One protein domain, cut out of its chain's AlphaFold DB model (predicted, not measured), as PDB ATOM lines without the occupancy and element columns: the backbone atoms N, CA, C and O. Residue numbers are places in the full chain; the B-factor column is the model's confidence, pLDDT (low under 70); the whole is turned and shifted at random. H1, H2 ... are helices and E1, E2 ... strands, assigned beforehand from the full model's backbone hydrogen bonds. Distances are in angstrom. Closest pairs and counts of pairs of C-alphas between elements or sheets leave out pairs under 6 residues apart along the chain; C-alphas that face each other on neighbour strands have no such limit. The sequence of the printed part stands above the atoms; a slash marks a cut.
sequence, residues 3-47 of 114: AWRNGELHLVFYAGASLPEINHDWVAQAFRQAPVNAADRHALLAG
ATOM      1  N   ALA A   3     148.598 132.599 206.855       96.44
ATOM      2  CA  ALA A   3     150.017 132.591 206.502       96.44
ATOM      3  C   ALA A   3     150.543 134.023 206.385       96.44
ATOM      4  O   ALA A   3     149.949 134.855 205.693       96.44
ATOM      5  N   TRP A   4     151.677 134.278 207.036       95.38
ATOM      6  CA  TRP A   4     152.305 135.594 207.113       95.38
ATOM      7  C   TRP A   4     153.698 135.572 206.486       95.38
ATOM      8  O   TRP A   4     154.422 134.585 206.620       95.38
ATOM      9  N   ARG A   5     154.108 136.677 205.862       96.25
ATOM     10  CA  ARG A   5     155.483 136.902 205.397       96.25
ATOM     11  C   ARG A   5     155.843 138.361 205.630       96.25
ATOM     12  O   ARG A   5     155.079 139.237 205.263       96.25
ATOM     13  N   ASN A   6     156.983 138.623 206.272       94.75
ATOM     14  CA  ASN A   6     157.434 139.985 206.604       94.75
ATOM     15  C   ASN A   6     156.379 140.841 207.343       94.75
ATOM     16  O   ASN A   6     156.343 142.055 207.193       94.75
ATOM     17  N   GLY A   7     155.516 140.207 208.145       91.06
ATOM     18  CA  GLY A   7     154.426 140.889 208.853       91.06
ATOM     19  C   GLY A   7     153.159 141.123 208.025       91.06
ATOM     20  O   GLY A   7     152.157 141.538 208.599       91.06
ATOM     21  N   GLU A   8     153.165 140.796 206.733       95.25
ATOM     22  CA  GLU A   8     152.023 140.909 205.824       95.25
ATOM     23  C   GLU A   8     151.267 139.586 205.690       95.25
ATOM     24  O   GLU A   8     151.839 138.499 205.833       95.25
ATOM     25  N   LEU A   9     149.966 139.678 205.418       96.94
ATOM     26  CA  LEU A   9     149.090 138.527 205.239       96.94
ATOM     27  C   LEU A   9     149.135 138.044 203.785       96.94
ATOM     28  O   LEU A   9     148.816 138.794 202.870       96.94
ATOM     29  N   HIS A  10     149.483 136.775 203.577       96.94
ATOM     30  CA  HIS A  10     149.579 136.168 202.242       96.94
ATOM     31  C   HIS A  10     148.506 135.119 201.963       96.94
ATOM     32  O   HIS A  10     148.191 134.859 200.804       96.94
ATOM     33  N   LEU A  11     147.955 134.492 203.003       97.19
ATOM     34  CA  LEU A  11     146.911 133.490 202.843       97.19
ATOM     35  C   LEU A  11     145.991 133.466 204.052       97.19
ATOM     36  O   LEU A  11     146.435 133.551 205.198       97.19
ATOM     37  N   VAL A  12     144.712 133.257 203.761       96.19
ATOM     38  CA  VAL A  12     143.667 132.974 204.734       96.19
ATOM     39  C   VAL A  12     142.877 131.773 204.240       96.19
ATOM     40  O   VAL A  12     142.452 131.737 203.090       96.19
ATOM     41  N   PHE A  13     142.683 130.789 205.111       95.50
ATOM     42  CA  PHE A  13     141.905 129.595 204.812       95.50
ATOM     43  C   PHE A  13     141.015 129.228 205.998       95.50
ATOM     44  O   PHE A  13     141.519 128.935 207.087       95.50
ATOM     45  N   TYR A  14     139.702 129.231 205.778       95.56
ATOM     46  CA  TYR A  14     138.699 128.780 206.740       95.56
ATOM     47  C   TYR A  14     138.081 127.477 206.241       95.56
ATOM     48  O   TYR A  14     137.790 127.344 205.055       95.56
ATOM     49  N   ALA A  15     137.879 126.524 207.146       93.69
ATOM     50  CA  ALA A  15     137.272 125.237 206.840       93.69
ATOM     51  C   ALA A  15     136.440 124.753 208.031       93.69
ATOM     52  O   ALA A  15     136.787 125.016 209.182       93.69
ATOM     53  N   GLY A  16     135.359 124.035 207.741       92.31
ATOM     54  CA  GLY A  16     134.432 123.478 208.721       92.31
ATOM     55  C   GLY A  16     133.459 122.504 208.056       92.31
ATOM     56  O   GLY A  16     133.428 122.397 206.831       92.31
ATOM     57  N   ALA A  17     132.667 121.789 208.859       95.25
ATOM     58  CA  ALA A  17     131.620 120.889 208.353       95.25
ATOM     59  C   ALA A  17     130.477 121.641 207.637       95.25
ATOM     60  O   ALA A  17     129.762 121.066 206.821       95.25
ATOM     61  N   SER A  18     130.333 122.933 207.929       94.06
ATOM     62  CA  SER A  18     129.490 123.901 207.233       94.06
ATOM     63  C   SER A  18     130.316 125.146 206.906       94.06
ATOM     64  O   SER A  18     131.390 125.355 207.480       94.06
ATOM     65  N   LEU A  19     129.830 125.969 205.970       87.00
ATOM     66  CA  LEU A  19     130.472 127.239 205.635       87.00
ATOM     67  C   LEU A  19     130.426 128.164 206.866       87.00
ATOM     68  O   LEU A  19     129.326 128.502 207.307       87.00
ATOM     69  N   PRO A  20     131.576 128.560 207.441       88.06
ATOM     70  CA  PRO A  20     131.585 129.468 208.577       88.06
ATOM     71  C   PRO A  20     131.149 130.872 208.149       88.06
ATOM     72  O   PRO A  20     131.411 131.301 207.024       88.06
ATOM     73  N   GLU A  21     130.522 131.607 209.065       89.94
ATOM     74  CA  GLU A  21     130.265 133.033 208.870       89.94
ATOM     75  C   GLU A  21     131.591 133.799 208.880       89.94
ATOM     76  O   GLU A  21     132.336 133.770 209.861       89.94
ATOM     77  N   ILE A  22     131.889 134.483 207.774       92.81
ATOM     78  CA  ILE A  22     133.133 135.227 207.584       92.81
ATOM     79  C   ILE A  22     132.789 136.673 207.235       92.81
ATOM     80  O   ILE A  22     132.025 136.944 206.310       92.81
ATOM     81  N   ASN A  23     133.411 137.619 207.934       92.12
ATOM     82  CA  ASN A  23     133.412 139.017 207.529       92.12
ATOM     83  C   ASN A  23     134.395 139.201 206.360       92.12
ATOM     84  O   ASN A  23     135.594 139.413 206.555       92.12
ATOM     85  N   HIS A  24     133.885 139.078 205.134       91.06
ATOM     86  CA  HIS A  24     134.694 139.145 203.917       91.06
ATOM     87  C   HIS A  24     135.427 140.481 203.750       91.06
ATOM     88  O   HIS A  24     136.588 140.479 203.337       91.06
ATOM     89  N   ASP A  25     134.794 141.599 204.112       90.56
ATOM     90  CA  ASP A  25     135.389 142.932 203.982       90.56
ATOM     91  C   ASP A  25     136.589 143.102 204.911       90.56
ATOM     92  O   ASP A  25     137.640 143.591 204.489       90.56
ATOM     93  N   TRP A  26     136.464 142.628 206.152       91.94
ATOM     94  CA  TRP A  26     137.566 142.610 207.108       91.94
ATOM     95  C   TRP A  26     138.731 141.748 206.614       91.94
ATOM     96  O   TRP A  26     139.881 142.189 206.622       91.94
ATOM     97  N   VAL A  27     138.442 140.539 206.120       94.75
ATOM     98  CA  VAL A  27     139.477 139.655 205.568       94.75
ATOM     99  C   VAL A  27     140.175 140.320 204.380       94.75
ATOM    100  O   VAL A  27     141.402 140.337 204.332       94.75
ATOM    101  N   ALA A  28     139.425 140.926 203.457       94.12
ATOM    102  CA  ALA A  28     139.982 141.643 202.313       94.12
ATOM    103  C   ALA A  28     140.801 142.878 202.729       94.12
ATOM    104  O   ALA A  28     141.826 143.188 202.120       94.12
ATOM    105  N   GLN A  29     140.380 143.598 203.771       92.62
ATOM    106  CA  GLN A  29     141.148 144.700 204.344       92.62
ATOM    107  C   GLN A  29     142.480 144.218 204.924       92.62
ATOM    108  O   GLN A  29     143.494 144.865 204.679       92.62
ATOM    109  N   ALA A  30     142.509 143.074 205.609       94.94
ATOM    110  CA  ALA A  30     143.725 142.547 206.227       94.94
ATOM    111  C   ALA A  30     144.841 142.205 205.218       94.94
ATOM    112  O   ALA A  30     146.017 142.248 205.574       94.94
ATOM    113  N   PHE A  31     144.495 141.918 203.956       95.75
ATOM    114  CA  PHE A  31     145.472 141.780 202.864       95.75
ATOM    115  C   PHE A  31     146.069 143.116 202.407       95.75
ATOM    116  O   PHE A  31     147.186 143.145 201.903       95.75
ATOM    117  N   ARG A  32     145.336 144.224 202.561       94.25
ATOM    118  CA  ARG A  32     145.815 145.578 202.232       94.25
ATOM    119  C   ARG A  32     146.586 146.206 203.386       94.25
ATOM    120  O   ARG A  32     147.540 146.940 203.165       94.25
ATOM    121  N   GLN A  33     146.147 145.936 204.610       92.62
ATOM    122  CA  GLN A  33     146.727 146.471 205.827       92.62
ATOM    123  C   GLN A  33     146.711 145.392 206.905       92.62
ATOM    124  O   GLN A  33     145.685 145.124 207.531       92.62
ATOM    125  N   ALA A  34     147.871 144.776 207.117       93.31
ATOM    126  CA  ALA A  34     148.018 143.719 208.101       93.31
ATOM    127  C   ALA A  34     147.728 144.238 209.524       93.31
ATOM    128  O   ALA A  34     148.283 145.265 209.929       93.31
ATOM    129  N   PRO A  35     146.911 143.522 210.318       91.62
ATOM    130  CA  PRO A  35     146.695 143.878 211.709       91.62
ATOM    131  C   PRO A  35     147.994 143.850 212.521       91.62
ATOM    132  O   PRO A  35     148.793 142.905 212.448       91.62
ATOM    133  N   VAL A  36     148.195 144.898 213.321       89.06
ATOM    134  CA  VAL A  36     149.459 145.145 214.031       89.06
ATOM    135  C   VAL A  36     149.485 144.451 215.394       89.06
ATOM    136  O   VAL A  36     150.524 143.944 215.808       89.06
ATOM    137  N   ASN A  37     148.343 144.397 216.085       90.06
ATOM    138  CA  ASN A  37     148.244 143.825 217.427       90.06
ATOM    139  C   ASN A  37     147.751 142.364 217.411       90.06
ATOM    140  O   ASN A  37     147.179 141.871 216.437       90.06
ATOM    141  N   ALA A  38     147.985 141.661 218.521       90.12
ATOM    142  CA  ALA A  38     147.621 140.253 218.654       90.12
ATOM    143  C   ALA A  38     146.103 140.018 218.702       90.12
ATOM    144  O   ALA A  38     145.651 138.963 218.260       90.12
ATOM    145  N   ALA A  39     145.319 140.965 219.224       89.94
ATOM    146  CA  ALA A  39     143.868 140.822 219.336       89.94
ATOM    147  C   ALA A  39     143.207 140.787 217.948       89.94
ATOM    148  O   ALA A  39     142.450 139.867 217.647       89.94
ATOM    149  N   ASP A  40     143.582 141.708 217.065       91.69
ATOM    150  CA  ASP A  40     143.054 141.782 215.704       91.69
ATOM    151  C   ASP A  40     143.502 140.592 214.849       91.69
ATOM    152  O   ASP A  40     142.734 140.090 214.028       91.69
ATOM    153  N   ARG A  41     144.724 140.083 215.063       93.38
ATOM    154  CA  ARG A  41     145.193 138.851 214.406       93.38
ATOM    155  C   ARG A  41     144.399 137.623 214.851       93.38
ATOM    156  O   ARG A  41     144.096 136.772 214.016       93.38
ATOM    157  N   HIS A  42     144.047 137.531 216.134       92.75
ATOM    158  CA  HIS A  42     143.176 136.465 216.635       92.75
ATOM    159  C   HIS A  42     141.754 136.586 216.088       92.75
ATOM    160  O   HIS A  42     141.185 135.582 215.669       92.75
ATOM    161  N   ALA A  43     141.195 137.794 216.036       92.69
ATOM    162  CA  ALA A  43     139.879 138.007 215.447       92.69
ATOM    163  C   ALA A  43     139.868 137.608 213.963       92.69
ATOM    164  O   ALA A  43     139.003 136.846 213.528       92.69
ATOM    165  N   LEU A  44     140.895 138.017 213.206       95.00
ATOM    166  CA  LEU A  44     141.077 137.603 211.818       95.00
ATOM    167  C   LEU A  44     141.171 136.078 211.684       95.00
ATOM    168  O   LEU A  44     140.586 135.523 210.765       95.00
ATOM    169  N   LEU A  45     141.841 135.373 212.601       94.44
ATOM    170  CA  LEU A  45     141.877 133.903 212.587       94.44
ATOM    171  C   LEU A  45     140.475 133.287 212.727       94.44
ATOM    172  O   LEU A  45     140.221 132.233 212.143       94.44
ATOM    173  N   ALA A  46     139.579 133.948 213.459       92.62
ATOM    174  CA  ALA A  46     138.180 133.565 213.610       92.62
ATOM    175  C   ALA A  46     137.274 134.039 212.453       92.62
ATOM    176  O   ALA A  46     136.080 133.761 212.470       92.62
ATOM    177  N   GLY A  47     137.809 134.752 211.455       93.44
ATOM    178  CA  GLY A  47     137.026 135.290 210.339       93.44
ATOM    179  C   GLY A  47     136.210 136.533 210.680       93.44
ATOM    180  O   GLY A  47     135.331 136.908 209.906       93.44
TER     181      GLY A  47
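Overview. This is residues 3 to 47 of the 114 residues of the protein "Nitrate reductase" of Pantoea dispersa (UniProt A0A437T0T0). A small two-stranded hairpin of E1 and E2 leads into a long loop, residues 13 to 23, which folds back to two short helices. H1 packs on E2, and H2 follows at a steep angle to H1. The printed part has 45 residues, with two named strands and then two named helices in the order E1, E2, H1, H2; the sheet, E1 - E2, is antiparallel and the class is mixed, helices and strands. The whole is compact, with a radius of gyration of the C-alphas of 10.6 A, yet elongated in outline, spanning 32 by 17 by 17 A.

Arrangement. E1, residues 3 to 5, and E2, residues 8 to 12, form a hairpin, antiparallel at 160 degrees. N 3 and O 11, and N 8 and O 5, are within hydrogen-bond range, each pair at 2.9 A. H1, residues 24 to 32, has 5 pairs of C-alphas within 8 A of E2, the closest being those of Leu 9 and Phe 31, 5.4 A apart. H2, residues 38 to 45, and H1 only just touch, with 3 pairs of C-alphas within 8 A; the closest are those of Val 27 and Leu 44, 6.8 A apart. Their lines stand at a steep tilt of 56 degrees, opposite ways. H2 and E2 are only just apart, their closest C-alphas 8.1 A from each other. E1 is apart from both helices. Every O i to N i+4 pair is within hydrogen-bond range in H2, and 4 of 5 in H1.

Along the chain. E1 begins at C-alpha 3 (150.017, 132.591, 206.502) and is 7.0 A long. E2 measures 11.6 A, H1 13.0 A and H2 10.5 A. H1 begins at C-alpha 24 (134.694, 139.145, 203.917), and H2 ends at C-alpha 45 (141.877, 133.903, 212.587).

Size, cuts and confidence. The C-alphas farthest apart are those of Asn 6 and Ser 18, 32.2 A. The link from E2 to H1 is long, with 11 residues; the links from E1 to E2 and from H1 to H2 are tight. The printed part has no cut. Its mean pLDDT is 93.2, and no printed residue is under 70.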